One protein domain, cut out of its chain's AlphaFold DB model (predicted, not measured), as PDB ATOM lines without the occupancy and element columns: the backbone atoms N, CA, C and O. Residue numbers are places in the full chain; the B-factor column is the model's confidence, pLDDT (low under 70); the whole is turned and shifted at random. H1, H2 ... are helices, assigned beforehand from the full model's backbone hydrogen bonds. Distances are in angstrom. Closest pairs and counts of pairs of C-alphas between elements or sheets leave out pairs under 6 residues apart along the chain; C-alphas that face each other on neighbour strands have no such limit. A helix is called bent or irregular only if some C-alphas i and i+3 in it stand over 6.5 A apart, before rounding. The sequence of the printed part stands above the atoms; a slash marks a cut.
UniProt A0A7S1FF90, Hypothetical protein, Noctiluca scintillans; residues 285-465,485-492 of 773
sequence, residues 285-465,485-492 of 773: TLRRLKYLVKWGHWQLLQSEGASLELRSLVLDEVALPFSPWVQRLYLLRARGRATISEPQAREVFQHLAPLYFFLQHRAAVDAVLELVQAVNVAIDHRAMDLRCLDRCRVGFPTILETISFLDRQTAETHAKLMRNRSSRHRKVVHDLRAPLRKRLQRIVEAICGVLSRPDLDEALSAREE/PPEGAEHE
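AT A GLANCE: This is residues 285 to 465 and 485 to 492 of the 773 residues of the protein "Hypothetical protein" of Noctiluca scintillans (UniProt A0A7S1FF90). H4 and H5b lie in the middle of a stack of helices: on one side H2a crosses H4 and H3 crosses H5b, with H1 packed along H2a and H3, and on the other side H8 packs. H9 is at one end; residues 419 to 425 stick out at the other. The printed part has 189 residues and nine named helices, H1 to H9 in order, with no named strand: all helix, compact, radius of gyration of the C-alphas 17.3 A, spans 53 by 42 by 37 A.

IN THESE COORDINATES: Find C-alpha 286 at (-25.031, -27.927, -17.925); H1 runs from there 24.5 A to residue 302. H2, residues 308 to 334, and H5, 386 to 406, were each assigned as one helix by hydrogen bonds but are bent: C-alphas 321 and 324 are 6.9 A apart, 393 and 396 7.3 A. Their arms are H2a, 308 to 321, H2b, 324 to 334, H5a, 386 to 393, and H5b, 396 to 406. Then look for H3, 343 to 358, H4, 362 to 380 and 27.1 A long, H6, 411 to 417, H7, 423 to 426, H8, 433 to 451 and 26.9 A, and H9, 454 to 465, ending at (-23.641, 2.001, -39.372).

HOW THE PARTS SIT: H1 and H2a form a helical hairpin, closest C-alphas Leu 292 and Val 318, 5.7 A. H2a touches H4, about perpendicular at 75 degrees, closest C-alphas Ser 312 and Leu 371, 5.9 A. H4 touches H8, closest C-alphas Val 372 and Ile 447, 6.3 A. O i to N i+4 pairs are within hydrogen-bond range throughout H1, H2b, H4, H5a, H5b, H6 and H8, but 9 of 10 in H2a, 10 of 12 in H3 and 6 of 8 in H9; H7 is too short.

THE WHOLE: Residues 466 to 484 are cut out, C-alphas 465 and 485 standing 34.4 A apart. No link is long. Confidence is under 70 in 41 residues, among them 410 to 436.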
ATOM      1  N   THR A 285     -21.410 -25.259 -19.931       89.69
ATOM      2  CA  THR A 285     -21.786 -26.607 -19.483       89.69
ATOM      3  C   THR A 285     -23.117 -26.617 -18.731       89.69
ATOM      4  O   THR A 285     -23.497 -25.641 -18.075       89.69
ATOM      5  N   LEU A 286     -23.808 -27.763 -18.717       87.31
ATOM      6  CA  LEU A 286     -25.031 -27.927 -17.925       87.31
ATOM      7  C   LEU A 286     -24.837 -27.521 -16.455       87.31
ATOM      8  O   LEU A 286     -25.714 -26.881 -15.878       87.31
ATOM      9  N   ARG A 287     -23.692 -27.862 -15.850       83.12
ATOM     10  CA  ARG A 287     -23.386 -27.532 -14.449       83.12
ATOM     11  C   ARG A 287     -23.287 -26.015 -14.245       83.12
ATOM     12  O   ARG A 287     -23.901 -25.501 -13.308       83.12
ATOM     13  N   ARG A 288     -22.617 -25.302 -15.160       87.50
ATOM     14  CA  ARG A 288     -22.523 -23.833 -15.176       87.50
ATOM     15  C   ARG A 288     -23.900 -23.181 -15.323       87.50
ATOM     16  O   ARG A 288     -24.267 -22.333 -14.513       87.50
ATOM     17  N   LEU A 289     -24.710 -23.634 -16.281       90.62
ATOM     18  CA  LEU A 289     -26.065 -23.115 -16.515       90.62
ATOM     19  C   LEU A 289     -27.007 -23.355 -15.323       90.62
ATOM     20  O   LEU A 289     -27.757 -22.458 -14.930       90.62
ATOM     21  N   LYS A 290     -26.941 -24.539 -14.693       86.00
ATOM     22  CA  LYS A 290     -27.665 -24.839 -13.443       86.00
ATOM     23  C   LYS A 290     -27.230 -23.922 -12.294       86.00
ATOM     24  O   LYS A 290     -28.066 -23.582 -11.459       86.00
ATOM     25  N   TYR A 291     -25.954 -23.541 -12.228       82.94
ATOM     26  CA  TYR A 291     -25.417 -22.664 -11.184       82.94
ATOM     27  C   TYR A 291     -25.823 -21.202 -11.379       82.94
ATOM     28  O   TYR A 291     -26.346 -20.594 -10.445       82.94
ATOM     29  N   LEU A 292     -25.652 -20.650 -12.585       87.81
ATOM     30  CA  LEU A 292     -26.006 -19.261 -12.898       87.81
ATOM     31  C   LEU A 292     -27.488 -18.984 -12.624       87.81
ATOM     32  O   LEU A 292     -27.818 -18.004 -11.967       87.81
ATOM     33  N   VAL A 293     -28.376 -19.904 -13.010       88.44
ATOM     34  CA  VAL A 293     -29.811 -19.831 -12.685       88.44
ATOM     35  C   VAL A 293     -30.078 -19.802 -11.169       88.44
ATOM     36  O   VAL A 293     -30.940 -19.044 -10.723       88.44
ATOM     37  N   LYS A 294     -29.342 -20.589 -10.367       79.38
ATOM     38  CA  LYS A 294     -29.472 -20.618  -8.896       79.38
ATOM     39  C   LYS A 294     -28.975 -19.318  -8.258       79.38
ATOM     40  O   LYS A 294     -29.680 -18.741  -7.432       79.38
ATOM     41  N   TRP A 295     -27.796 -18.846  -8.668       84.69
ATOM     42  CA  TRP A 295     -27.239 -17.555  -8.252       84.69
ATOM     43  C   TRP A 295     -28.193 -16.415  -8.609       84.69
ATOM     44  O   TRP A 295     -28.548 -15.637  -7.731       84.69
ATOM     45  N   GLY A 296     -28.677 -16.351  -9.849       85.44
ATOM     46  CA  GLY A 296     -29.538 -15.269 -10.314       85.44
ATOM     47  C   GLY A 296     -30.889 -15.223  -9.603       85.44
ATOM     48  O   GLY A 296     -31.338 -14.151  -9.215       85.44
ATOM     49  N   HIS A 297     -31.515 -16.372  -9.334       83.25
ATOM     50  CA  HIS A 297     -32.740 -16.409  -8.528       83.25
ATOM     51  C   HIS A 297     -32.492 -15.917  -7.097       83.25
ATOM     52  O   HIS A 297     -33.279 -15.131  -6.576       83.25
ATOM     53  N   TRP A 298     -31.372 -16.312  -6.487       75.19
ATOM     54  CA  TRP A 298     -30.975 -15.831  -5.167       75.19
ATOM     55  C   TRP A 298     -30.677 -14.318  -5.161       75.19
ATOM     56  O   TRP A 298     -31.165 -13.620  -4.276       75.19
ATOM     57  N   GLN A 299     -29.987 -13.786  -6.181       79.31
ATOM     58  CA  GLN A 299     -29.799 -12.339  -6.359       79.31
ATOM     59  C   GLN A 299     -31.147 -11.617  -6.476       79.31
ATOM     60  O   GLN A 299     -31.349 -10.605  -5.811       79.31
ATOM     61  N   LEU A 300     -32.090 -12.135  -7.275       82.25
ATOM     62  CA  LEU A 300     -33.421 -11.533  -7.433       82.25
ATOM     63  C   LEU A 300     -34.256 -11.589  -6.141       82.25
ATOM     64  O   LEU A 300     -34.973 -10.633  -5.866       82.25
ATOM     65  N   LEU A 301     -34.129 -12.643  -5.322       73.75
ATOM     66  CA  LEU A 301     -34.745 -12.710  -3.987       73.75
ATOM     67  C   LEU A 301     -34.103 -11.734  -2.987       73.75
ATOM     68  O   LEU A 301     -34.812 -11.138  -2.186       73.75
ATOM     69  N   GLN A 302     -32.783 -11.527  -3.039       60.62
ATOM     70  CA  GLN A 302     -32.120 -10.473  -2.253       60.62
ATOM     71  C   GLN A 302     -32.408  -9.054  -2.775       60.62
ATOM     72  O   GLN A 302     -32.124  -8.075  -2.089       60.62
ATOM     73  N   SER A 303     -32.969  -8.933  -3.980       55.97
ATOM     74  CA  SER A 303     -33.183  -7.667  -4.682       55.97
ATOM     75  C   SER A 303     -34.568  -7.046  -4.456       55.97
ATOM     76  O   SER A 303     -34.994  -6.217  -5.263       55.97
ATOM     77  N   GLU A 304     -35.278  -7.388  -3.376       49.62
ATOM     78  CA  GLU A 304     -36.510  -6.681  -2.995       49.62
ATOM     79  C   GLU A 304     -36.195  -5.208  -2.660       49.62
ATOM     80  O   GLU A 304     -35.686  -4.867  -1.595       49.62
ATOM     81  N   GLY A 305     -36.460  -4.325  -3.630       52.88
ATOM     82  CA  GLY A 305     -36.103  -2.903  -3.592       52.88
ATOM     83  C   GLY A 305     -34.770  -2.535  -4.262       52.88
ATOM     84  O   GLY A 305     -34.429  -1.355  -4.307       52.88
ATOM     85  N   ALA A 306     -34.010  -3.485  -4.818       63.81
ATOM     86  CA  ALA A 306     -32.806  -3.135  -5.574       63.81
ATOM     87  C   ALA A 306     -33.143  -2.422  -6.895       63.81
ATOM     88  O   ALA A 306     -34.216  -2.625  -7.480       63.81
ATOM     89  N   SER A 307     -32.194  -1.615  -7.383       80.56
ATOM     90  CA  SER A 307     -32.362  -0.844  -8.614       80.56
ATOM     91  C   SER A 307     -32.756  -1.737  -9.793       80.56
ATOM     92  O   SER A 307     -32.345  -2.897  -9.903       80.56
ATOM     93  N   LEU A 308     -33.561  -1.168 -10.691       84.19
ATOM     94  CA  LEU A 308     -33.954  -1.819 -11.937       84.19
ATOM     95  C   LEU A 308     -32.721  -2.244 -12.747       84.19
ATOM     96  O   LEU A 308     -32.692  -3.347 -13.281       84.19
ATOM     97  N   GLU A 309     -31.662  -1.428 -12.735       83.69
ATOM     98  CA  GLU A 309     -30.351  -1.746 -13.306       83.69
ATOM     99  C   GLU A 309     -29.773  -3.060 -12.754       83.69
ATOM    100  O   GLU A 309     -29.508  -3.966 -13.539       83.69
ATOM    101  N   LEU A 310     -29.643  -3.226 -11.428       82.62
ATOM    102  CA  LEU A 310     -29.056  -4.447 -10.853       82.62
ATOM    103  C   LEU A 310     -29.850  -5.697 -11.255       82.62
ATOM    104  O   LEU A 310     -29.265  -6.704 -11.651       82.62
ATOM    105  N   ARG A 311     -31.185  -5.621 -11.192       87.19
ATOM    106  CA  ARG A 311     -32.068  -6.735 -11.573       87.19
ATOM    107  C   ARG A 311     -32.027  -7.018 -13.080       87.19
ATOM    108  O   ARG A 311     -32.115  -8.179 -13.467       87.19
ATOM    109  N   SER A 312     -31.801  -5.996 -13.910       88.44
ATOM    110  CA  SER A 312     -31.544  -6.145 -15.351       88.44
ATOM    111  C   SER A 312     -30.245  -6.907 -15.606       88.44
ATOM    112  O   SER A 312     -30.255  -7.897 -16.329       88.44
ATOM    113  N   LEU A 313     -29.144  -6.503 -14.961       87.88
ATOM    114  CA  LEU A 313     -27.837  -7.148 -15.126       87.88
ATOM    115  C   LEU A 313     -27.855  -8.611 -14.660       87.88
ATOM    116  O   LEU A 313     -27.301  -9.476 -15.329       87.88
ATOM    117  N   VAL A 314     -28.553  -8.921 -13.563       89.00
ATOM    118  CA  VAL A 314     -28.750 -10.313 -13.116       89.00
ATOM    119  C   VAL A 314     -29.489 -11.148 -14.170       89.00
ATOM    120  O   VAL A 314     -29.160 -12.318 -14.354       89.00
ATOM    121  N   LEU A 315     -30.464 -10.576 -14.882       92.12
ATOM    122  CA  LEU A 315     -31.158 -11.270 -15.970       92.12
ATOM    123  C   LEU A 315     -30.291 -11.427 -17.224       92.12
ATOM    124  O   LEU A 315     -30.354 -12.485 -17.848       92.12
ATOM    125  N   ASP A 316     -29.474 -10.430 -17.569       89.12
ATOM    126  CA  ASP A 316     -28.533 -10.507 -18.691       89.12
ATOM    127  C   ASP A 316     -27.526 -11.658 -18.473       89.12
ATOM    128  O   ASP A 316     -27.413 -12.557 -19.309       89.12
ATOM    129  N   GLU A 317     -26.884 -11.696 -17.300       89.88
ATOM    130  CA  GLU A 317     -25.909 -12.724 -16.893       89.88
ATOM    131  C   GLU A 317     -26.521 -14.131 -16.756       89.88
ATOM    132  O   GLU A 317     -25.842 -15.139 -16.959       89.88
ATOM    133  N   VAL A 318     -27.819 -14.234 -16.440       92.19
ATOM    134  CA  VAL A 318     -28.534 -15.521 -16.447       92.19
ATOM    135  C   VAL A 318     -28.925 -15.943 -17.860       92.19
ATOM    136  O   VAL A 318     -28.796 -17.119 -18.179       92.19
ATOM    137  N   ALA A 319     -29.433 -15.045 -18.707       92.12
ATOM    138  CA  ALA A 319     -30.048 -15.424 -19.981       92.12
ATOM    139  C   ALA A 319     -29.039 -15.601 -21.126       92.12
ATOM    140  O   ALA A 319     -29.167 -16.546 -21.910       92.12
ATOM    141  N   LEU A 320     -28.035 -14.724 -21.239       89.38
ATOM    142  CA  LEU A 320     -27.099 -14.718 -22.371       89.38
ATOM    143  C   LEU A 320     -26.297 -16.032 -22.530       89.38
ATOM    144  O   LEU A 320     -26.167 -16.488 -23.674       89.38
ATOM    145  N   PRO A 321     -25.846 -16.723 -21.457       91.56
ATOM    146  CA  PRO A 321     -25.139 -18.007 -21.566       91.56
ATOM    147  C   PRO A 321     -25.962 -19.175 -22.140       91.56
ATOM    148  O   PRO A 321     -25.387 -20.179 -22.554       91.56
ATOM    149  N   PHE A 322     -27.293 -19.065 -22.229       93.75
ATOM    150  CA  PHE A 322     -28.131 -20.065 -22.910       93.75
ATOM    151  C   PHE A 322     -28.195 -19.846 -24.435       93.75
ATOM    152  O   PHE A 322     -28.657 -20.724 -25.170       93.75
ATOM    153  N   SER A 323     -27.713 -18.708 -24.945       90.56
ATOM    154  CA  SER A 323     -27.806 -18.370 -26.371       90.56
ATOM    155  C   SER A 323     -27.023 -19.302 -27.324       90.56
ATOM    156  O   SER A 323     -27.557 -19.562 -28.406       90.56
ATOM    157  N   PRO A 324     -25.858 -19.903 -26.978       90.62
ATOM    158  CA  PRO A 324     -25.206 -20.908 -27.831       90.62
ATOM    159  C   PRO A 324     -26.063 -22.172 -27.999       90.62
ATOM    160  O   PRO A 324     -26.195 -22.708 -29.100       90.62
ATOM    161  N   TRP A 325     -26.753 -22.596 -26.936       91.94
ATOM    162  CA  TRP A 325     -27.672 -23.736 -26.969       91.94
ATOM    163  C   TRP A 325     -28.922 -23.460 -27.822       91.94
ATOM    164  O   TRP A 325     -29.396 -24.355 -28.527       91.94
ATOM    165  N   VAL A 326     -29.406 -22.212 -27.860       88.88
ATOM    166  CA  VAL A 326     -30.450 -21.777 -28.810       88.88
ATOM    167  C   VAL A 326     -29.923 -21.724 -30.255       88.88
ATOM    168  O   VAL A 326     -30.632 -22.126 -31.177       88.88
ATOM    169  N   GLN A 327     -28.669 -21.325 -30.489       85.38
ATOM    170  CA  GLN A 327     -28.047 -21.402 -31.822       85.38
ATOM    171  C   GLN A 327     -27.925 -22.858 -32.306       85.38
ATOM    172  O   GLN A 327     -28.325 -23.175 -33.430       85.38
ATOM    173  N   ARG A 328     -27.488 -23.778 -31.433       86.06
ATOM    174  CA  ARG A 328     -27.453 -25.225 -31.705       86.06
ATOM    175  C   ARG A 328     -28.851 -25.781 -32.009       86.06
ATOM    176  O   ARG A 328     -29.002 -26.579 -32.936       86.06
ATOM    177  N   LEU A 329     -29.893 -25.293 -31.327       85.25
ATOM    178  CA  LEU A 329     -31.290 -25.623 -31.639       85.25
ATOM    179  C   LEU A 329     -31.714 -25.168 -33.047       85.25
ATOM    180  O   LEU A 329     -32.359 -25.937 -33.761       85.25
ATOM    181  N   TYR A 330     -31.356 -23.952 -33.472       83.75
ATOM    182  CA  TYR A 330     -31.652 -23.473 -34.828       83.75
ATOM    183  C   TYR A 330     -30.968 -24.326 -35.907       83.75
ATOM    184  O   TYR A 330     -31.612 -24.686 -36.894       83.75
ATOM    185  N   LEU A 331     -29.709 -24.730 -35.698       83.94
ATOM    186  CA  LEU A 331     -28.993 -25.631 -36.612       83.94
ATOM    187  C   LEU A 331     -29.663 -27.014 -36.704       83.94
ATOM    188  O   LEU A 331     -29.800 -27.564 -37.799       83.94
ATOM    189  N   LEU A 332     -30.150 -27.559 -35.584       80.69
ATOM    190  CA  LEU A 332     -30.930 -28.802 -35.577       80.69
ATOM    191  C   LEU A 332     -32.271 -28.651 -36.311       80.69
ATOM    192  O   LEU A 332     -32.648 -29.547 -37.065       80.69
ATOM    193  N   ARG A 333     -32.969 -27.516 -36.160       82.69
ATOM    194  CA  ARG A 333     -34.208 -27.218 -36.908       82.69
ATOM    195  C   ARG A 333     -33.953 -27.149 -38.414       82.69
ATOM    196  O   ARG A 333     -34.692 -27.774 -39.167       82.69
ATOM    197  N   ALA A 334     -32.893 -26.462 -38.844       78.25
ATOM    198  CA  ALA A 334     -32.506 -26.370 -40.254       78.25
ATOM    199  C   ALA A 334     -32.170 -27.743 -40.871       78.25
ATOM    200  O   ALA A 334     -32.480 -27.992 -42.032       78.25
ATOM    201  N   ARG A 335     -31.600 -28.659 -40.075       80.62
ATOM    202  CA  ARG A 335     -31.304 -30.052 -40.462       80.62
ATOM    203  C   ARG A 335     -32.502 -31.011 -40.335       80.62
ATOM    204  O   ARG A 335     -32.343 -32.199 -40.605       80.62
ATOM    205  N   GLY A 336     -33.668 -30.544 -39.881       75.75
ATOM    206  CA  GLY A 336     -34.847 -31.380 -39.608       75.75
ATOM    207  C   GLY A 336     -34.753 -32.264 -38.351       75.75
ATOM    208  O   GLY A 336     -35.668 -33.034 -38.083       75.75
ATOM    209  N   ARG A 337     -33.684 -32.135 -37.551       75.06
ATOM    210  CA  ARG A 337     -33.335 -32.994 -36.400       75.06
ATOM    211  C   ARG A 337     -33.627 -32.353 -35.036       75.06
ATOM    212  O   ARG A 337     -32.915 -32.577 -34.064       75.06
ATOM    213  N   ALA A 338     -34.659 -31.515 -34.950       66.88
ATOM    214  CA  ALA A 338     -35.053 -30.825 -33.710       66.88
ATOM    215  C   ALA A 338     -36.052 -31.617 -32.833       66.88
ATOM    216  O   ALA A 338     -36.663 -31.057 -31.920       66.88
ATOM    217  N   THR A 339     -36.258 -32.903 -33.117       68.69
ATOM    218  CA  THR A 339     -37.123 -33.812 -32.355       68.69
ATOM    219  C   THR A 339     -36.343 -34.481 -31.225       68.69
ATOM    220  O   THR A 339     -35.211 -34.900 -31.410       68.69
ATOM    221  N   ILE A 340     -36.950 -34.659 -30.049       64.06
ATOM    222  CA  ILE A 340     -36.265 -35.208 -28.853       64.06
ATOM    223  C   ILE A 340     -35.881 -36.705 -28.970       64.06
ATOM    224  O   ILE A 340     -35.198 -37.250 -28.105       64.06
ATOM    225  N   SER A 341     -36.255 -37.365 -30.068       68.31
ATOM    226  CA  SER A 341     -35.665 -38.642 -30.494       68.31
ATOM    227  C   SER A 341     -34.174 -38.531 -30.840       68.31
ATOM    228  O   SER A 341     -33.445 -39.505 -30.688       68.31
ATOM    229  N   GLU A 342     -33.721 -37.362 -31.298       79.00
ATOM    230  CA  GLU A 342     -32.331 -37.085 -31.659       79.00
ATOM    231  C   GLU A 342     -31.500 -36.781 -30.397       79.00
ATOM    232  O   GLU A 342     -31.864 -35.872 -29.639       79.00
ATOM    233  N   PRO A 343     -30.362 -37.469 -30.162       81.50
ATOM    234  CA  PRO A 343     -29.522 -37.239 -28.984       81.50
ATOM    235  C   PRO A 343     -29.111 -35.771 -28.808       81.50
ATOM    236  O   PRO A 343     -29.241 -35.229 -27.714       81.50
ATOM    237  N   GLN A 344     -28.735 -35.097 -29.899       80.75
ATOM    238  CA  GLN A 344     -28.324 -33.688 -29.888       80.75
ATOM    239  C   GLN A 344     -29.479 -32.732 -29.524       80.75
ATOM    240  O   GLN A 344     -29.264 -31.712 -28.874       80.75
ATOM    241  N   ALA A 345     -30.727 -33.053 -29.888       81.19
ATOM    242  CA  ALA A 345     -31.894 -32.253 -29.501       81.19
ATOM    243  C   ALA A 345     -32.294 -32.484 -28.034       81.19
ATOM    244  O   ALA A 345     -32.762 -31.564 -27.359       81.19
ATOM    245  N   ARG A 346     -32.083 -33.703 -27.522       82.69
ATOM    246  CA  ARG A 346     -32.255 -34.039 -26.103       82.69
ATOM    247  C   ARG A 346     -31.216 -33.342 -25.218       82.69
ATOM    248  O   ARG A 346     -31.572 -32.826 -24.164       82.69
ATOM    249  N   GLU A 347     -29.970 -33.294 -25.665       86.25
ATOM    250  CA  GLU A 347     -28.869 -32.569 -25.026       86.25
ATOM    251  C   GLU A 347     -29.167 -31.060 -24.949       86.25
ATOM    252  O   GLU A 347     -29.114 -30.470 -23.869       86.25
ATOM    253  N   VAL A 348     -29.609 -30.456 -26.059       88.19
ATOM    254  CA  VAL A 348     -30.097 -29.065 -26.105       88.19
ATOM    255  C   VAL A 348     -31.277 -28.839 -25.149       88.19
ATOM    256  O   VAL A 348     -31.291 -27.846 -24.425       88.19
ATOM    257  N   PHE A 349     -32.248 -29.760 -25.069       86.38
ATOM    258  CA  PHE A 349     -33.333 -29.673 -24.077       86.38
ATOM    259  C   PHE A 349     -32.788 -29.649 -22.645       86.38
ATOM    260  O   PHE A 349     -33.242 -28.838 -21.838       86.38
ATOM    261  N   GLN A 350     -31.826 -30.517 -22.314       84.88
ATOM    262  CA  GLN A 350     -31.250 -30.584 -20.968       84.88
ATOM    263  C   GLN A 350     -30.558 -29.271 -20.581       84.88
ATOM    264  O   GLN A 350     -30.694 -28.850 -19.433       84.88
ATOM    265  N   HIS A 351     -29.896 -28.602 -21.529       90.94
ATOM    266  CA  HIS A 351     -29.229 -27.317 -21.307       90.94
ATOM    267  C   HIS A 351     -30.175 -26.109 -21.314       90.94
ATOM    268  O   HIS A 351     -29.910 -25.160 -20.588       90.94
ATOM    269  N   LEU A 352     -31.302 -26.131 -22.037       91.12
ATOM    270  CA  LEU A 352     -32.297 -25.040 -22.014       91.12
ATOM    271  C   LEU A 352     -33.317 -25.152 -20.862       91.12
ATOM    272  O   LEU A 352     -33.888 -24.147 -20.429       91.12
ATOM    273  N   ALA A 353     -33.538 -26.353 -20.318       87.19
ATOM    274  CA  ALA A 353     -34.489 -26.581 -19.229       87.19
ATOM    275  C   ALA A 353     -34.244 -25.727 -17.955       87.19
ATOM    276  O   ALA A 353     -35.233 -25.255 -17.388       87.19
ATOM    277  N   PRO A 354     -33.001 -25.463 -17.489       89.50
ATOM    278  CA  PRO A 354     -32.762 -24.607 -16.326       89.50
ATOM    279  C   PRO A 354     -33.342 -23.193 -16.463       89.50
ATOM    280  O   PRO A 354     -34.008 -22.732 -15.534       89.50
ATOM    281  N   LEU A 355     -33.161 -22.540 -17.618       92.75
ATOM    282  CA  LEU A 355     -33.725 -21.213 -17.894       92.75
ATOM    283  C   LEU A 355     -35.259 -21.265 -17.975       92.75
ATOM    284  O   LEU A 355     -35.939 -20.410 -17.412       92.75
ATOM    285  N   TYR A 356     -35.822 -22.308 -18.590       89.94
ATOM    286  CA  TYR A 356     -37.275 -22.503 -18.644       89.94
ATOM    287  C   TYR A 356     -37.928 -22.598 -17.257       89.94
ATOM    288  O   TYR A 356     -39.028 -22.079 -17.061       89.94
ATOM    289  N   PHE A 357     -37.272 -23.242 -16.285       85.62
ATOM    290  CA  PHE A 357     -37.765 -23.287 -14.905       85.62
ATOM    291  C   PHE A 357     -37.491 -21.992 -14.136       85.62
ATOM    292  O   PHE A 357     -38.380 -21.541 -13.422       85.62
ATOM    293  N   PHE A 358     -36.334 -21.348 -14.333       87.62
ATOM    294  CA  PHE A 358     -36.040 -20.021 -13.772       87.62
ATOM    295  C   PHE A 358     -37.158 -19.013 -14.078       87.62
ATOM    296  O   PHE A 358     -37.710 -18.411 -13.160       87.62
ATOM    297  N   LEU A 359     -37.572 -18.928 -15.346       91.12
ATOM    298  CA  LEU A 359     -38.622 -18.028 -15.843       91.12
ATOM    299  C   LEU A 359     -40.034 -18.317 -15.287       91.12
ATOM    300  O   LEU A 359     -40.967 -17.575 -15.581       91.12
ATOM    301  N   GLN A 360     -40.222 -19.374 -14.488       86.19
ATOM    302  CA  GLN A 360     -41.482 -19.663 -13.792       86.19
ATOM    303  C   GLN A 360     -41.520 -19.110 -12.357       86.19
ATOM    304  O   GLN A 360     -42.613 -18.947 -11.802       86.19
ATOM    305  N   HIS A 361     -40.365 -18.804 -11.754       81.75
ATOM    306  CA  HIS A 361     -40.291 -18.199 -10.422       81.75
ATOM    307  C   HIS A 361     -40.784 -16.752 -10.460       81.75
ATOM    308  O   HIS A 361     -40.455 -16.000 -11.377       81.75
ATOM    309  N   ARG A 362     -41.551 -16.329  -9.452       83.62
ATOM    310  CA  ARG A 362     -42.195 -15.009  -9.442       83.62
ATOM    311  C   ARG A 362     -41.177 -13.874  -9.569       83.62
ATOM    312  O   ARG A 362     -41.386 -12.986 -10.384       83.62
ATOM    313  N   ALA A 363     -40.074 -13.935  -8.823       83.94
ATOM    314  CA  ALA A 363     -39.038 -12.902  -8.861       83.94
ATOM    315  C   ALA A 363     -38.402 -12.751 -10.260       83.94
ATOM    316  O   ALA A 363     -38.111 -11.636 -10.676       83.94
ATOM    317  N   ALA A 364     -38.248 -13.849 -11.010       89.69
ATOM    318  CA  ALA A 364     -37.760 -13.814 -12.390       89.69
ATOM    319  C   ALA A 364     -38.813 -13.263 -13.362       89.69
ATOM    320  O   ALA A 364     -38.481 -12.461 -14.228       89.69
ATOM    321  N   VAL A 365     -40.086 -13.645 -13.203       90.62
ATOM    322  CA  VAL A 365     -41.200 -13.126 -14.019       90.62
ATOM    323  C   VAL A 365     -41.351 -11.620 -13.842       90.62
ATOM    324  O   VAL A 365     -41.377 -10.890 -14.828       90.62
ATOM    325  N   ASP A 366     -41.439 -11.157 -12.595       89.81
ATOM    326  CA  ASP A 366     -41.668  -9.748 -12.290       89.81
ATOM    327  C   ASP A 366     -40.444  -8.907 -12.737       89.81
ATOM    328  O   ASP A 366     -40.622  -7.897 -13.415       89.81
ATOM    329  N   ALA A 367     -39.205  -9.388 -12.532       91.50
ATOM    330  CA  ALA A 367     -37.998  -8.724 -13.041       91.50
ATOM    331  C   ALA A 367     -37.900  -8.689 -14.583       91.50
ATOM    332  O   ALA A 367     -37.473  -7.678 -15.134       91.50
ATOM    333  N   VAL A 368     -38.296  -9.752 -15.301       94.62
ATOM    334  CA  VAL A 368     -38.295  -9.756 -16.782       94.62
ATOM    335  C   VAL A 368     -39.337  -8.781 -17.334       94.62
ATOM    336  O   VAL A 368     -39.076  -8.112 -18.331       94.62
ATOM    337  N   LEU A 369     -40.495  -8.650 -16.684       94.56
ATOM    338  CA  LEU A 369     -41.517  -7.683 -17.088       94.56
ATOM    339  C   LEU A 369     -41.065  -6.236 -16.842       94.56
ATOM    340  O   LEU A 369     -41.241  -5.394 -17.722       94.56
ATOM    341  N   GLU A 370     -40.416  -5.956 -15.709       92.31
ATOM    342  CA  GLU A 370     -39.793  -4.650 -15.460       92.31
ATOM    343  C   GLU A 370     -38.651  -4.350 -16.451       92.31
ATOM    344  O   GLU A 370     -38.538  -3.222 -16.927       92.31
ATOM    345  N   LEU A 371     -37.846  -5.348 -16.835       92.94
ATOM    346  CA  LEU A 371     -36.793  -5.208 -17.851       92.94
ATOM    347  C   LEU A 371     -37.364  -4.848 -19.233       92.94
ATOM    348  O   LEU A 371     -36.849  -3.967 -19.920       92.94
ATOM    349  N   VAL A 372     -38.456  -5.497 -19.635       95.12
ATOM    350  CA  VAL A 372     -39.183  -5.179 -20.874       95.12
ATOM    351  C   VAL A 372     -39.796  -3.772 -20.819       95.12
ATOM    352  O   VAL A 372     -39.806  -3.060 -21.827       95.12
ATOM    353  N   GLN A 373     -40.266  -3.327 -19.651       93.69
ATOM    354  CA  GLN A 373     -40.736  -1.954 -19.461       93.69
ATOM    355  C   GLN A 373     -39.584  -0.937 -19.544       93.69
ATOM    356  O   GLN A 373     -39.742   0.096 -20.192       93.69
ATOM    357  N   ALA A 374     -38.411  -1.243 -18.975       90.81
ATOM    358  CA  ALA A 374     -37.214  -0.407 -19.080       90.81
ATOM    359  C   ALA A 374     -36.786  -0.199 -20.541       90.81
ATOM    360  O   ALA A 374     -36.513   0.926 -20.956       90.81
ATOM    361  N   VAL A 375     -36.783  -1.276 -21.336       91.69
ATOM    362  CA  VAL A 375     -36.442  -1.221 -22.765       91.69
ATOM    363  C   VAL A 375     -37.475  -0.412 -23.560       91.69
ATOM    364  O   VAL A 375     -37.067   0.391 -24.390       91.69
ATOM    365  N   ASN A 376     -38.781  -0.534 -23.280       92.62
ATOM    366  CA  ASN A 376     -39.790   0.345 -23.898       92.62
ATOM    367  C   ASN A 376     -39.479   1.825 -23.650       92.62
ATOM    368  O   ASN A 376     -39.359   2.580 -24.608       92.62
ATOM    369  N   VAL A 377     -39.266   2.210 -22.386       91.56
ATOM    370  CA  VAL A 377     -38.961   3.601 -22.014       91.56
ATOM    371  C   VAL A 377     -37.677   4.091 -22.693       91.56
ATOM    372  O   VAL A 377     -37.626   5.234 -23.148       91.56
ATOM    373  N   ALA A 378     -36.656   3.237 -22.824       89.31
ATOM    374  CA  ALA A 378     -35.423   3.572 -23.534       89.31
ATOM    375  C   ALA A 378     -35.632   3.772 -25.050       89.31
ATOM    376  O   ALA A 378     -34.993   4.647 -25.632       89.31
ATOM    377  N   ILE A 379     -36.537   3.015 -25.687       89.31
ATOM    378  CA  ILE A 379     -36.930   3.234 -27.090       89.31
ATOM    379  C   ILE A 379     -37.731   4.540 -27.218       89.31
ATOM    380  O   ILE A 379     -37.384   5.376 -28.050       89.31
ATOM    381  N   ASP A 380     -38.729   4.763 -26.351       90.44
ATOM    382  CA  ASP A 380     -39.598   5.954 -26.357       90.44
ATOM    383  C   ASP A 380     -38.794   7.267 -26.301       90.44
ATOM    384  O   ASP A 380     -39.128   8.243 -26.971       90.44
ATOM    385  N   HIS A 381     -37.702   7.281 -25.528       89.62
ATOM    386  CA  HIS A 381     -36.818   8.441 -25.358       89.62
ATOM    387  C   HIS A 381     -35.626   8.461 -26.338       89.62
ATOM    388  O   HIS A 381     -34.744   9.308 -26.195       89.62
ATOM    389  N   ARG A 382     -35.560   7.529 -27.307       85.38
ATOM    390  CA  ARG A 382     -34.412   7.309 -28.219       85.38
ATOM    391  C   ARG A 382     -33.061   7.186 -27.484       85.38
ATOM    392  O   ARG A 382     -32.019   7.585 -27.995       85.38
ATOM    393  N   ALA A 383     -33.085   6.602 -26.287       85.62
ATOM    394  CA  ALA A 383     -31.993   6.557 -25.313       85.62
ATOM    395  C   ALA A 383     -31.515   5.118 -25.008       85.62
ATOM    396  O   ALA A 383     -31.107   4.814 -23.888       85.62
ATOM    397  N   MET A 384     -31.587   4.208 -25.987       83.44
ATOM    398  CA  MET A 384     -31.089   2.837 -25.822       83.44
ATOM    399  C   MET A 384     -29.562   2.781 -25.729       83.44
ATOM    400  O   MET A 384     -28.850   3.236 -26.625       83.44
ATOM    401  N   ASP A 385     -29.067   2.132 -24.676       82.75
ATOM    402  CA  ASP A 385     -27.665   1.747 -24.542       82.75
ATOM    403  C   ASP A 385     -27.369   0.408 -25.249       82.75
ATOM    404  O   ASP A 385     -28.264  -0.295 -25.733       82.75
ATOM    405  N   LEU A 386     -26.088   0.023 -25.277       79.81
ATOM    406  CA  LEU A 386     -25.654  -1.255 -25.849       79.81
ATOM    407  C   LEU A 386     -26.327  -2.460 -25.169       79.81
ATOM    408  O   LEU A 386     -26.646  -3.433 -25.847       79.81
ATOM    409  N   ARG A 387     -26.627  -2.393 -23.861       82.50
ATOM    410  CA  ARG A 387     -27.301  -3.493 -23.151       82.50
ATOM    411  C   ARG A 387     -28.771  -3.619 -23.552       82.50
ATOM    412  O   ARG A 387     -29.246  -4.737 -23.727       82.50
ATOM    413  N   CYS A 388     -29.496  -2.520 -23.772       85.12
ATOM    414  CA  CYS A 388     -30.846  -2.559 -24.352       85.12
ATOM    415  C   CYS A 388     -30.849  -3.161 -25.765       85.12
ATOM    416  O   CYS A 388     -31.702  -4.001 -26.073       85.12
ATOM    417  N   LEU A 389     -29.860  -2.806 -26.591       82.88
ATOM    418  CA  LEU A 389     -29.677  -3.389 -27.921       82.88
ATOM    419  C   LEU A 389     -29.370  -4.895 -27.850       82.88
ATOM    420  O   LEU A 389     -30.013  -5.666 -28.560       82.88
ATOM    421  N   ASP A 390     -28.468  -5.350 -26.976       80.38
ATOM    422  CA  ASP A 390     -28.130  -6.778 -26.832       80.38
ATOM    423  C   ASP A 390     -29.253  -7.617 -26.201       80.38
ATOM    424  O   ASP A 390     -29.462  -8.774 -26.591       80.38
ATOM    425  N   ARG A 391     -30.064  -7.036 -25.306       88.12
ATOM    426  CA  ARG A 391     -31.312  -7.662 -24.834       88.12
ATOM    427  C   ARG A 391     -32.249  -7.933 -26.004       88.12
ATOM    428  O   ARG A 391     -32.697  -9.067 -26.153       88.12
ATOM    429  N   CYS A 392     -32.472  -6.957 -26.885       87.69
ATOM    430  CA  CYS A 392     -33.303  -7.145 -28.077       87.69
ATOM    431  C   CYS A 392     -32.666  -8.104 -29.104       87.69
ATOM    432  O   CYS A 392     -33.349  -8.977 -29.638       87.69
ATOM    433  N   ARG A 393     -31.351  -7.990 -29.348       84.19
ATOM    434  CA  ARG A 393     -30.591  -8.763 -30.354       84.19
ATOM    435  C   ARG A 393     -30.249 -10.205 -29.930       84.19
ATOM    436  O   ARG A 393     -29.843 -10.986 -30.798       84.19
ATOM    437  N   VAL A 394     -30.311 -10.553 -28.636       82.94
ATOM    438  CA  VAL A 394     -29.878 -11.865 -28.099       82.94
ATOM    439  C   VAL A 394     -30.717 -12.349 -26.908       82.94
ATOM    440  O   VAL A 394     -31.254 -13.459 -26.961       82.94
ATOM    441  N   GLY A 395     -30.830 -11.562 -25.832       87.25
ATOM    442  CA  GLY A 395     -31.412 -12.019 -24.558       87.25
ATOM    443  C   GLY A 395     -32.894 -12.401 -24.661       87.25
ATOM    444  O   GLY A 395     -33.289 -13.523 -24.341       87.25
ATOM    445  N   PHE A 396     -33.709 -11.492 -25.192       93.50
ATOM    446  CA  PHE A 396     -35.136 -11.680 -25.437       93.50
ATOM    447  C   PHE A 396     -35.427 -12.828 -26.432       93.50
ATOM    448  O   PHE A 396     -36.212 -13.711 -26.072       93.50
ATOM    449  N   PRO A 397     -34.767 -12.934 -27.607       93.06
ATOM    450  CA  PRO A 397     -34.853 -14.124 -28.460       93.06
ATOM    451  C   PRO A 397     -34.492 -15.441 -27.753       93.06
ATOM    452  O   PRO A 397     -35.152 -16.454 -27.978       93.06
ATOM    453  N   THR A 398     -33.483 -15.439 -26.874       92.38
ATOM    454  CA  THR A 398     -33.057 -16.636 -26.121       92.38
ATOM    455  C   THR A 398     -34.130 -17.086 -25.123       92.38
ATOM    456  O   THR A 398     -34.431 -18.280 -25.036       92.38
ATOM    457  N   ILE A 399     -34.770 -16.139 -24.428       94.12
ATOM    458  CA  ILE A 399     -35.919 -16.390 -23.542       94.12
ATOM    459  C   ILE A 399     -37.115 -16.927 -24.342       94.12
ATOM    460  O   ILE A 399     -37.667 -17.975 -23.990       94.12
ATOM    461  N   LEU A 400     -37.491 -16.258 -25.439       92.44
ATOM    462  CA  LEU A 400     -38.617 -16.670 -26.282       92.44
ATOM    463  C   LEU A 400     -38.422 -18.074 -26.854       92.44
ATOM    464  O   LEU A 400     -39.345 -18.883 -26.776       92.44
ATOM    465  N   GLU A 401     -37.244 -18.391 -27.400       90.69
ATOM    466  CA  GLU A 401     -37.004 -19.713 -27.984       90.69
ATOM    467  C   GLU A 401     -36.873 -20.827 -26.951       90.69
ATOM    468  O   GLU A 401     -37.297 -21.952 -27.217       90.69
ATOM    469  N   THR A 402     -36.388 -20.513 -25.750       91.44
ATOM    470  CA  THR A 402     -36.435 -21.435 -24.611       91.44
ATOM    471  C   THR A 402     -37.887 -21.812 -24.302       91.44
ATOM    472  O   THR A 402     -38.244 -22.989 -24.371       91.44
ATOM    473  N   ILE A 403     -38.770 -20.834 -24.063       89.31
ATOM    474  CA  ILE A 403     -40.197 -21.096 -23.791       89.31
ATOM    475  C   ILE A 403     -40.846 -21.844 -24.973       89.31
ATOM    476  O   ILE A 403     -41.424 -22.915 -24.795       89.31
ATOM    477  N   SER A 404     -40.671 -21.333 -26.195       87.25
ATOM    478  CA  SER A 404     -41.177 -21.897 -27.458       87.25
ATOM    479  C   SER A 404     -40.740 -23.344 -27.713       87.25
ATOM    480  O   SER A 404     -41.506 -24.107 -28.305       87.25
ATOM    481  N   PHE A 405     -39.537 -23.748 -27.297       84.50
ATOM    482  CA  PHE A 405     -39.048 -25.114 -27.483       84.50
ATOM    483  C   PHE A 405     -39.540 -26.077 -26.405       84.50
ATOM    484  O   PHE A 405     -39.922 -27.202 -26.743       84.50
ATOM    485  N   LEU A 406     -39.550 -25.652 -25.137       84.25
ATOM    486  CA  LEU A 406     -39.959 -26.492 -24.010       84.25
ATOM    487  C   LEU A 406     -41.480 -26.724 -23.988       84.25
ATOM    488  O   LEU A 406     -41.916 -27.866 -23.838       84.25
ATOM    489  N   ASP A 407     -42.299 -25.693 -24.220       80.19
ATOM    490  CA  ASP A 407     -43.764 -25.797 -24.082       80.19
ATOM    491  C   ASP A 407     -44.432 -26.621 -25.210       80.19
ATOM    492  O   ASP A 407     -45.555 -27.110 -25.057       80.19
ATOM    493  N   ARG A 408     -43.718 -26.840 -26.330       76.44
ATOM    494  CA  ARG A 408     -44.112 -27.766 -27.414       76.44
ATOM    495  C   ARG A 408     -43.903 -29.244 -27.065       76.44
ATOM    496  O   ARG A 408     -44.400 -30.105 -27.790       76.44
ATOM    497  N   GLN A 409     -43.155 -29.567 -26.009       72.50
ATOM    498  CA  GLN A 409     -42.846 -30.957 -25.668       72.50
ATOM    499  C   GLN A 409     -43.990 -31.610 -24.893       72.50
ATOM    500  O   GLN A 409     -44.618 -30.997 -24.029       72.50
ATOM    501  N   THR A 410     -44.253 -32.889 -25.175       64.38
ATOM    502  CA  THR A 410     -45.362 -33.597 -24.521       64.38
ATOM    503  C   THR A 410     -45.167 -33.656 -23.004       64.38
ATOM    504  O   THR A 410     -44.042 -33.696 -22.495       64.38
ATOM    505  N   ALA A 411     -46.275 -33.734 -22.261       62.12
ATOM    506  CA  ALA A 411     -46.237 -33.896 -20.811       62.12
ATOM    507  C   ALA A 411     -45.429 -35.132 -20.370       62.12
ATOM    508  O   ALA A 411     -44.789 -35.102 -19.319       62.12
ATOM    509  N   GLU A 412     -45.431 -36.191 -21.185       58.81
ATOM    510  CA  GLU A 412     -44.651 -37.399 -20.940       58.81
ATOM    511  C   GLU A 412     -43.164 -37.202 -21.263       58.81
ATOM    512  O   GLU A 412     -42.319 -37.657 -20.499       58.81
ATOM    513  N   THR A 413     -42.823 -36.467 -22.327       64.50
ATOM    514  CA  THR A 413     -41.437 -36.099 -22.667       64.50
ATOM    515  C   THR A 413     -40.811 -35.265 -21.549       64.50
ATOM    516  O   THR A 413     -39.723 -35.586 -21.072       64.50
ATOM    517  N   HIS A 414     -41.545 -34.270 -21.041       64.62
ATOM    518  CA  HIS A 414     -41.146 -33.486 -19.871       64.62
ATOM    519  C   HIS A 414     -40.896 -34.383 -18.641       64.62
ATOM    520  O   HIS A 414     -39.901 -34.210 -17.941       64.62
ATOM    521  N   ALA A 415     -41.750 -35.383 -18.392       60.81
ATOM    522  CA  ALA A 415     -41.574 -36.330 -17.285       60.81
ATOM    523  C   ALA A 415     -40.440 -37.355 -17.512       60.81
ATOM    524  O   ALA A 415     -39.807 -37.787 -16.550       60.81
ATOM    525  N   LYS A 416     -40.170 -37.740 -18.766       61.56
ATOM    526  CA  LYS A 416     -39.097 -38.664 -19.177       61.56
ATOM    527  C   LYS A 416     -37.706 -38.030 -19.119       61.56
ATOM    528  O   LYS A 416     -36.737 -38.764 -18.942       61.56
ATOM    529  N   LEU A 417     -37.604 -36.706 -19.246       54.81
ATOM    530  CA  LEU A 417     -36.339 -35.969 -19.145       54.81
ATOM    531  C   LEU A 417     -36.072 -35.427 -17.732       54.81
ATOM    532  O   LEU A 417     -34.924 -35.398 -17.308       54.81
ATOM    533  N   MET A 418     -37.114 -35.132 -16.947       54.66
ATOM    534  CA  MET A 418     -37.010 -34.787 -15.516       54.66
ATOM    535  C   MET A 418     -36.995 -36.031 -14.595       54.66
ATOM    536  O   MET A 418     -37.487 -35.984 -13.465       54.66
ATOM    537  N   ARG A 419     -36.509 -37.186 -15.079       47.38
ATOM    538  CA  ARG A 419     -36.834 -38.519 -14.517       47.38
ATOM    539  C   ARG A 419     -35.966 -38.997 -13.340       47.38
ATOM    540  O   ARG A 419     -35.979 -40.180 -13.030       47.38
ATOM    541  N   ASN A 420     -35.335 -38.081 -12.611       43.09
ATOM    542  CA  ASN A 420     -34.777 -38.343 -11.274       43.09
ATOM    543  C   ASN A 420     -35.823 -38.138 -10.152       43.09
ATOM    544  O   ASN A 420     -35.481 -37.912  -8.995       43.09
ATOM    545  N   ARG A 421     -37.124 -38.159 -10.479       45.09
ATOM    546  CA  ARG A 421     -38.209 -37.871  -9.528       45.09
ATOM    547  C   ARG A 421     -38.898 -39.128  -9.013       45.09
ATOM    548  O   ARG A 421     -39.451 -39.910  -9.785       45.09
ATOM    549  N   SER A 422     -38.945 -39.237  -7.684       40.22
ATOM    550  CA  SER A 422     -39.764 -40.204  -6.945       40.22
ATOM    551  C   SER A 422     -41.229 -40.181  -7.404       40.22
ATOM    552  O   SER A 422     -41.810 -39.121  -7.661       40.22
ATOM    553  N   SER A 423     -41.846 -41.364  -7.468       41.72
ATOM    554  CA  SER A 423     -43.189 -41.591  -8.021       41.72
ATOM    555  C   SER A 423     -44.292 -40.750  -7.363       41.72
ATOM    556  O   SER A 423     -45.264 -40.392  -8.032       41.72
ATOM    557  N   ARG A 424     -44.127 -40.368  -6.086       40.84
ATOM    558  CA  ARG A 424     -45.104 -39.569  -5.322       40.84
ATOM    559  C   ARG A 424     -45.352 -38.169  -5.907       40.84
ATOM    560  O   ARG A 424     -46.473 -37.681  -5.826       40.84
ATOM    561  N   HIS A 425     -44.370 -37.551  -6.569       42.06
ATOM    562  CA  HIS A 425     -44.529 -36.207  -7.155       42.06
ATOM    563  C   HIS A 425     -45.446 -36.159  -8.396       42.06
ATOM    564  O   HIS A 425     -45.792 -35.077  -8.867       42.06
ATOM    565  N   ARG A 426     -45.853 -37.310  -8.952       39.47
ATOM    566  CA  ARG A 426     -46.481 -37.380 -10.283       39.47
ATOM    567  C   ARG A 426     -47.929 -36.865 -10.349       39.47
ATOM    568  O   ARG A 426     -48.370 -36.543 -11.446       39.47
ATOM    569  N   LYS A 427     -48.648 -36.765  -9.218       36.69
ATOM    570  CA  LYS A 427     -50.014 -36.194  -9.165       36.69
ATOM    571  C   LYS A 427     -50.010 -34.658  -9.078       36.69
ATOM    572  O   LYS A 427     -50.590 -34.009  -9.937       36.69
ATOM    573  N   VAL A 428     -49.280 -34.080  -8.118       43.28
ATOM    574  CA  VAL A 428     -49.275 -32.625  -7.817       43.28
ATOM    575  C   VAL A 428     -48.835 -31.748  -9.005       43.28
ATOM    576  O   VAL A 428     -49.278 -30.614  -9.158       43.28
ATOM    577  N   VAL A 429     -47.989 -32.281  -9.894       44.28
ATOM    578  CA  VAL A 429     -47.485 -31.570 -11.089       44.28
ATOM    579  C   VAL A 429     -48.573 -31.307 -12.148       44.28
ATOM    580  O   VAL A 429     -48.350 -30.513 -13.062       44.28
ATOM    581  N   HIS A 430     -49.744 -31.947 -12.059       43.38
ATOM    582  CA  HIS A 430     -50.823 -31.722 -13.020       43.38
ATOM    583  C   HIS A 430     -51.520 -30.367 -12.808       43.38
ATOM    584  O   HIS A 430     -51.653 -29.591 -13.754       43.38
ATOM    585  N   ASP A 431     -51.884 -30.046 -11.567       45.66
ATOM    586  CA  ASP A 431     -52.801 -28.936 -11.271       45.66
ATOM    587  C   ASP A 431     -52.082 -27.576 -11.197       45.66
ATOM    588  O   ASP A 431     -52.600 -26.556 -11.652       45.66
ATOM    589  N   LEU A 432     -50.813 -27.568 -10.766       51.41
ATOM    590  CA  LEU A 432     -49.944 -26.379 -10.787       51.41
ATOM    591  C   LEU A 432     -49.613 -25.877 -12.211       51.41
ATOM    592  O   LEU A 432     -49.078 -24.782 -12.382       51.41
ATOM    593  N   ARG A 433     -49.915 -26.655 -13.257       58.84
ATOM    594  CA  ARG A 433     -49.429 -26.401 -14.623       58.84
ATOM    595  C   ARG A 433     -50.079 -25.193 -15.305       58.84
ATOM    596  O   ARG A 433     -49.426 -24.527 -16.108       58.84
ATOM    597  N   ALA A 434     -51.339 -24.890 -14.990       58.16
ATOM    598  CA  ALA A 434     -52.056 -23.760 -15.589       58.16
ATOM    599  C   ALA A 434     -51.590 -22.385 -15.049       58.16
ATOM    600  O   ALA A 434     -51.318 -21.506 -15.872       58.16
ATOM    601  N   PRO A 435     -51.403 -22.174 -13.725       62.59
ATOM    602  CA  PRO A 435     -50.772 -20.958 -13.200       62.59
ATOM    603  C   PRO A 435     -49.364 -20.692 -13.756       62.59
ATOM    604  O   PRO A 435     -49.050 -19.556 -14.107       62.59
ATOM    605  N   LEU A 436     -48.530 -21.731 -13.887       67.31
ATOM    606  CA  LEU A 436     -47.157 -21.595 -14.394       67.31
ATOM    607  C   LEU A 436     -47.135 -21.170 -15.873       67.31
ATOM    608  O   LEU A 436     -46.401 -20.251 -16.233       67.31
ATOM    609  N   ARG A 437     -48.009 -21.738 -16.718       72.06
ATOM    610  CA  ARG A 437     -48.170 -21.283 -18.112       72.06
ATOM    611  C   ARG A 437     -48.645 -19.832 -18.220       72.06
ATOM    612  O   ARG A 437     -48.129 -19.102 -19.058       72.06
ATOM    613  N   LYS A 438     -49.545 -19.367 -17.340       79.88
ATOM    614  CA  LYS A 438     -49.949 -17.944 -17.298       79.88
ATOM    615  C   LYS A 438     -48.779 -16.998 -16.983       79.88
ATOM    616  O   LYS A 438     -48.770 -15.878 -17.483       79.88
ATOM    617  N   ARG A 439     -47.784 -17.425 -16.190       83.56
ATOM    618  CA  ARG A 439     -46.561 -16.635 -15.936       83.56
ATOM    619  C   ARG A 439     -45.698 -16.507 -17.193       83.56
ATOM    620  O   ARG A 439     -45.336 -15.394 -17.563       83.56
ATOM    621  N   LEU A 440     -45.427 -17.625 -17.869       87.94
ATOM    622  CA  LEU A 440     -44.627 -17.647 -19.100       87.94
ATOM    623  C   LEU A 440     -45.310 -16.895 -20.253       87.94
ATOM    624  O   LEU A 440     -44.641 -16.171 -20.985       87.94
ATOM    625  N   GLN A 441     -46.636 -16.993 -20.370       88.31
ATOM    626  CA  GLN A 441     -47.410 -16.264 -21.376       88.31
ATOM    627  C   GLN A 441     -47.245 -14.739 -21.241       88.31
ATOM    628  O   GLN A 441     -46.983 -14.083 -22.243       88.31
ATOM    629  N   ARG A 442     -47.281 -14.184 -20.014       91.94
ATOM    630  CA  ARG A 442     -47.022 -12.747 -19.768       91.94
ATOM    631  C   ARG A 442     -45.634 -12.315 -20.254       91.94
ATOM    632  O   ARG A 442     -45.503 -11.239 -20.826       91.94
ATOM    633  N   ILE A 443     -44.607 -13.144 -20.035       93.75
ATOM    634  CA  ILE A 443     -43.241 -12.885 -20.523       93.75
ATOM    635  C   ILE A 443     -43.221 -12.861 -22.057       93.75
ATOM    636  O   ILE A 443     -42.665 -11.936 -22.646       93.75
ATOM    637  N   VAL A 444     -43.842 -13.852 -22.705       93.00
ATOM    638  CA  VAL A 444     -43.908 -13.941 -24.172       93.00
ATOM    639  C   VAL A 444     -44.643 -12.740 -24.769       93.00
ATOM    640  O   VAL A 444     -44.132 -12.131 -25.702       93.00
ATOM    641  N   GLU A 445     -45.800 -12.367 -24.225       92.06
ATOM    642  CA  GLU A 445     -46.589 -11.214 -24.681       92.06
ATOM    643  C   GLU A 445     -45.808  -9.902 -24.558       92.06
ATOM    644  O   GLU A 445     -45.716  -9.148 -25.526       92.06
ATOM    645  N   ALA A 446     -45.188  -9.657 -23.400       94.44
ATOM    646  CA  ALA A 446     -44.435  -8.434 -23.149       94.44
ATOM    647  C   ALA A 446     -43.196  -8.322 -24.059       94.44
ATOM    648  O   ALA A 446     -42.983  -7.284 -24.688       94.44
ATOM    649  N   ILE A 447     -42.403  -9.397 -24.181       95.12
ATOM    650  CA  ILE A 447     -41.212  -9.408 -25.041       95.12
ATOM    651  C   ILE A 447     -41.599  -9.263 -26.519       95.12
ATOM    652  O   ILE A 447     -41.000  -8.453 -27.226       95.12
ATOM    653  N   CYS A 448     -42.602 -10.005 -27.001       93.38
ATOM    654  CA  CYS A 448     -43.071  -9.880 -28.383       93.38
ATOM    655  C   CYS A 448     -43.618  -8.476 -28.680       93.38
ATOM    656  O   CYS A 448     -43.446  -8.000 -29.800       93.38
ATOM    657  N   GLY A 449     -44.219  -7.798 -27.694       90.88
ATOM    658  CA  GLY A 449     -44.633  -6.398 -27.808       90.88
ATOM    659  C   GLY A 449     -43.465  -5.458 -28.119       90.88
ATOM    660  O   GLY A 449     -43.558  -4.677 -29.061       90.88
ATOM    661  N   VAL A 450     -42.340  -5.582 -27.401       90.81
ATOM    662  CA  VAL A 450     -41.113  -4.807 -27.689       90.81
ATOM    663  C   VAL A 450     -40.505  -5.185 -29.035       90.81
ATOM    664  O   VAL A 450     -40.209  -4.306 -29.836       90.81
ATOM    665  N   LEU A 451     -40.349  -6.482 -29.315       89.19
ATOM    666  CA  LEU A 451     -39.706  -6.959 -30.547       89.19
ATOM    667  C   LEU A 451     -40.542  -6.741 -31.825       89.19
ATOM    668  O   LEU A 451     -40.077  -7.080 -32.909       89.19
ATOM    669  N   SER A 452     -41.757  -6.192 -31.714       90.38
ATOM    670  CA  SER A 452     -42.619  -5.824 -32.852       90.38
ATOM    671  C   SER A 452     -42.685  -4.306 -33.096       90.38
ATOM    672  O   SER A 452     -43.516  -3.850 -33.881       90.38
ATOM    673  N   ARG A 453     -41.858  -3.510 -32.404       86.62
ATOM    674  CA  ARG A 453     -41.812  -2.044 -32.525       86.62
ATOM    675  C   ARG A 453     -41.043  -1.610 -33.789       86.62
ATOM    676  O   ARG A 453     -39.870  -1.953 -33.906       86.62
ATOM    677  N   PRO A 454     -41.629  -0.830 -34.718       82.31
ATOM    678  CA  PRO A 454     -40.937  -0.415 -35.949       82.31
ATOM    679  C   PRO A 454     -39.777   0.561 -35.679       82.31
ATOM    680  O   PRO A 454     -38.788   0.593 -36.403       82.31
ATOM    681  N   ASP A 455     -39.880   1.329 -34.600       85.00
ATOM    682  CA  ASP A 455     -38.862   2.235 -34.074       85.00
ATOM    683  C   ASP A 455     -37.699   1.499 -33.376       85.00
ATOM    684  O   ASP A 455     -36.599   2.046 -33.260       85.00
ATOM    685  N   LEU A 456     -37.886   0.226 -32.993       84.50
ATOM    686  CA  LEU A 456     -36.781  -0.649 -32.594       84.50
ATOM    687  C   LEU A 456     -35.950  -1.077 -33.815       84.50
ATOM    688  O   LEU A 456     -34.725  -1.062 -33.724       84.50
ATOM    689  N   ASP A 457     -36.571  -1.393 -34.956       75.62
ATOM    690  CA  ASP A 457     -35.839  -1.717 -36.193       75.62
ATOM    691  C   ASP A 457     -35.026  -0.515 -36.712       75.62
ATOM    692  O   ASP A 457     -33.884  -0.688 -37.145       75.62
ATOM    693  N   GLU A 458     -35.562   0.710 -36.602       76.75
ATOM    694  CA  GLU A 458     -34.837   1.960 -36.895       76.75
ATOM    695  C   GLU A 458     -33.564   2.070 -36.033       76.75
ATOM    696  O   GLU A 458     -32.457   2.210 -36.557       76.75
ATOM    697  N   ALA A 459     -33.700   1.932 -34.709       73.69
ATOM    698  CA  ALA A 459     -32.590   2.052 -33.765       73.69
ATOM    699  C   ALA A 459     -31.578   0.890 -33.844       73.69
ATOM    700  O   ALA A 459     -30.379   1.096 -33.646       73.69
ATOM    701  N   LEU A 460     -32.035  -0.328 -34.162       74.06
ATOM    702  CA  LEU A 460     -31.172  -1.485 -34.416       74.06
ATOM    703  C   LEU A 460     -30.323  -1.296 -35.676       74.06
ATOM    704  O   LEU A 460     -29.163  -1.715 -35.671       74.06
ATOM    705  N   SER A 461     -30.893  -0.673 -36.712       72.50
ATOM    706  CA  SER A 461     -30.242  -0.426 -38.004       72.50
ATOM    707  C   SER A 461     -29.259   0.742 -37.931       72.50
ATOM    708  O   SER A 461     -28.110   0.591 -38.336       72.50
ATOM    709  N   ALA A 462     -29.659   1.869 -37.331       68.12
ATOM    710  CA  ALA A 462     -28.806   3.052 -37.177       68.12
ATOM    711  C   ALA A 462     -27.510   2.765 -36.390       68.12
ATOM    712  O   ALA A 462     -26.490   3.418 -36.602       68.12
ATOM    713  N   ARG A 463     -27.516   1.757 -35.504       62.66
ATOM    714  CA  ARG A 463     -26.300   1.309 -34.806       62.66
ATOM    715  C   ARG A 463     -25.379   0.447 -35.680       62.66
ATOM    716  O   ARG A 463     -24.173   0.507 -35.481       62.66
ATOM    717  N   GLU A 464     -25.893  -0.311 -36.657       55.06
ATOM    718  CA  GLU A 464     -25.038  -1.115 -37.559       55.06
ATOM    719  C   GLU A 464     -24.143  -0.251 -38.468       55.06
ATOM    720  O   GLU A 464     -23.116  -0.738 -38.939       55.06
ATOM    721  N   GLU A 465     -24.489   1.025 -38.674       51.69
ATOM    722  CA  GLU A 465     -23.641   2.001 -39.372       51.69
ATOM    723  C   GLU A 465     -22.551   2.593 -38.451       51.69
ATOM    724  O   GLU A 465     -21.428   2.816 -38.899       51.69
ATOM    725  N   PRO A 485     -20.435 -14.768 -10.707       80.31
ATOM    726  CA  PRO A 485     -19.613 -15.889 -10.263       80.31
ATOM    727  C   PRO A 485     -18.469 -16.149 -11.251       80.31
ATOM    728  O   PRO A 485     -18.739 -16.228 -12.453       80.31
ATOM    729  N   PRO A 486     -17.219 -16.357 -10.799       84.69
ATOM    730  CA  PRO A 486     -16.138 -16.787 -11.681       84.69
ATOM    731  C   PRO A 486     -16.433 -18.184 -12.243       84.69
ATOM    732  O   PRO A 486     -17.273 -18.916 -11.710       84.69
ATOM    733  N   GLU A 487     -15.771 -18.560 -13.332       79.44
ATOM    734  CA  GLU A 487     -15.826 -19.931 -13.850       79.44
ATOM    735  C   GLU A 487     -15.270 -20.922 -12.819       79.44
ATOM    736  O   GLU A 487     -14.439 -20.570 -11.981       79.44
ATOM    737  N   GLY A 488     -15.798 -22.147 -12.806       80.12
ATOM    738  CA  GLY A 488     -15.443 -23.149 -11.803       80.12
ATOM    739  C   GLY A 488     -16.069 -22.945 -10.414       80.12
ATOM    740  O   GLY A 488     -16.044 -23.879  -9.612       80.12
ATOM    741  N   ALA A 489     -16.736 -21.817 -10.130       78.25
ATOM    742  CA  ALA A 489     -17.506 -21.628  -8.888       78.25
ATOM    743  C   ALA A 489     -18.634 -22.673  -8.716       78.25
ATOM    744  O   ALA A 489     -19.064 -22.976  -7.601       78.25
ATOM    745  N   GLU A 490     -19.098 -23.264  -9.820       78.69
ATOM    746  CA  GLU A 490     -20.010 -24.407  -9.850       78.69
ATOM    747  C   GLU A 490     -19.380 -25.748  -9.440       78.69
ATOM    748  O   GLU A 490     -20.117 -26.693  -9.137       78.69
ATOM    749  N   HIS A 491     -18.048 -25.846  -9.400       77.06
ATOM    750  CA  HIS A 491     -17.319 -27.005  -8.887       77.06
ATOM    751  C   HIS A 491     -17.161 -26.970  -7.362       77.06
ATOM    752  O   HIS A 491     -17.231 -28.033  -6.747       77.06
ATOM    753  N   GLU A 492     -17.091 -25.777  -6.749       66.44
ATOM    754  CA  GLU A 492     -17.040 -25.580  -5.285       66.44
ATOM    755  C   GLU A 492     -18.266 -26.145  -4.533       66.44
ATOM    756  O   GLU A 492     -18.224 -26.316  -3.317       66.44
TER     757      GLU A 492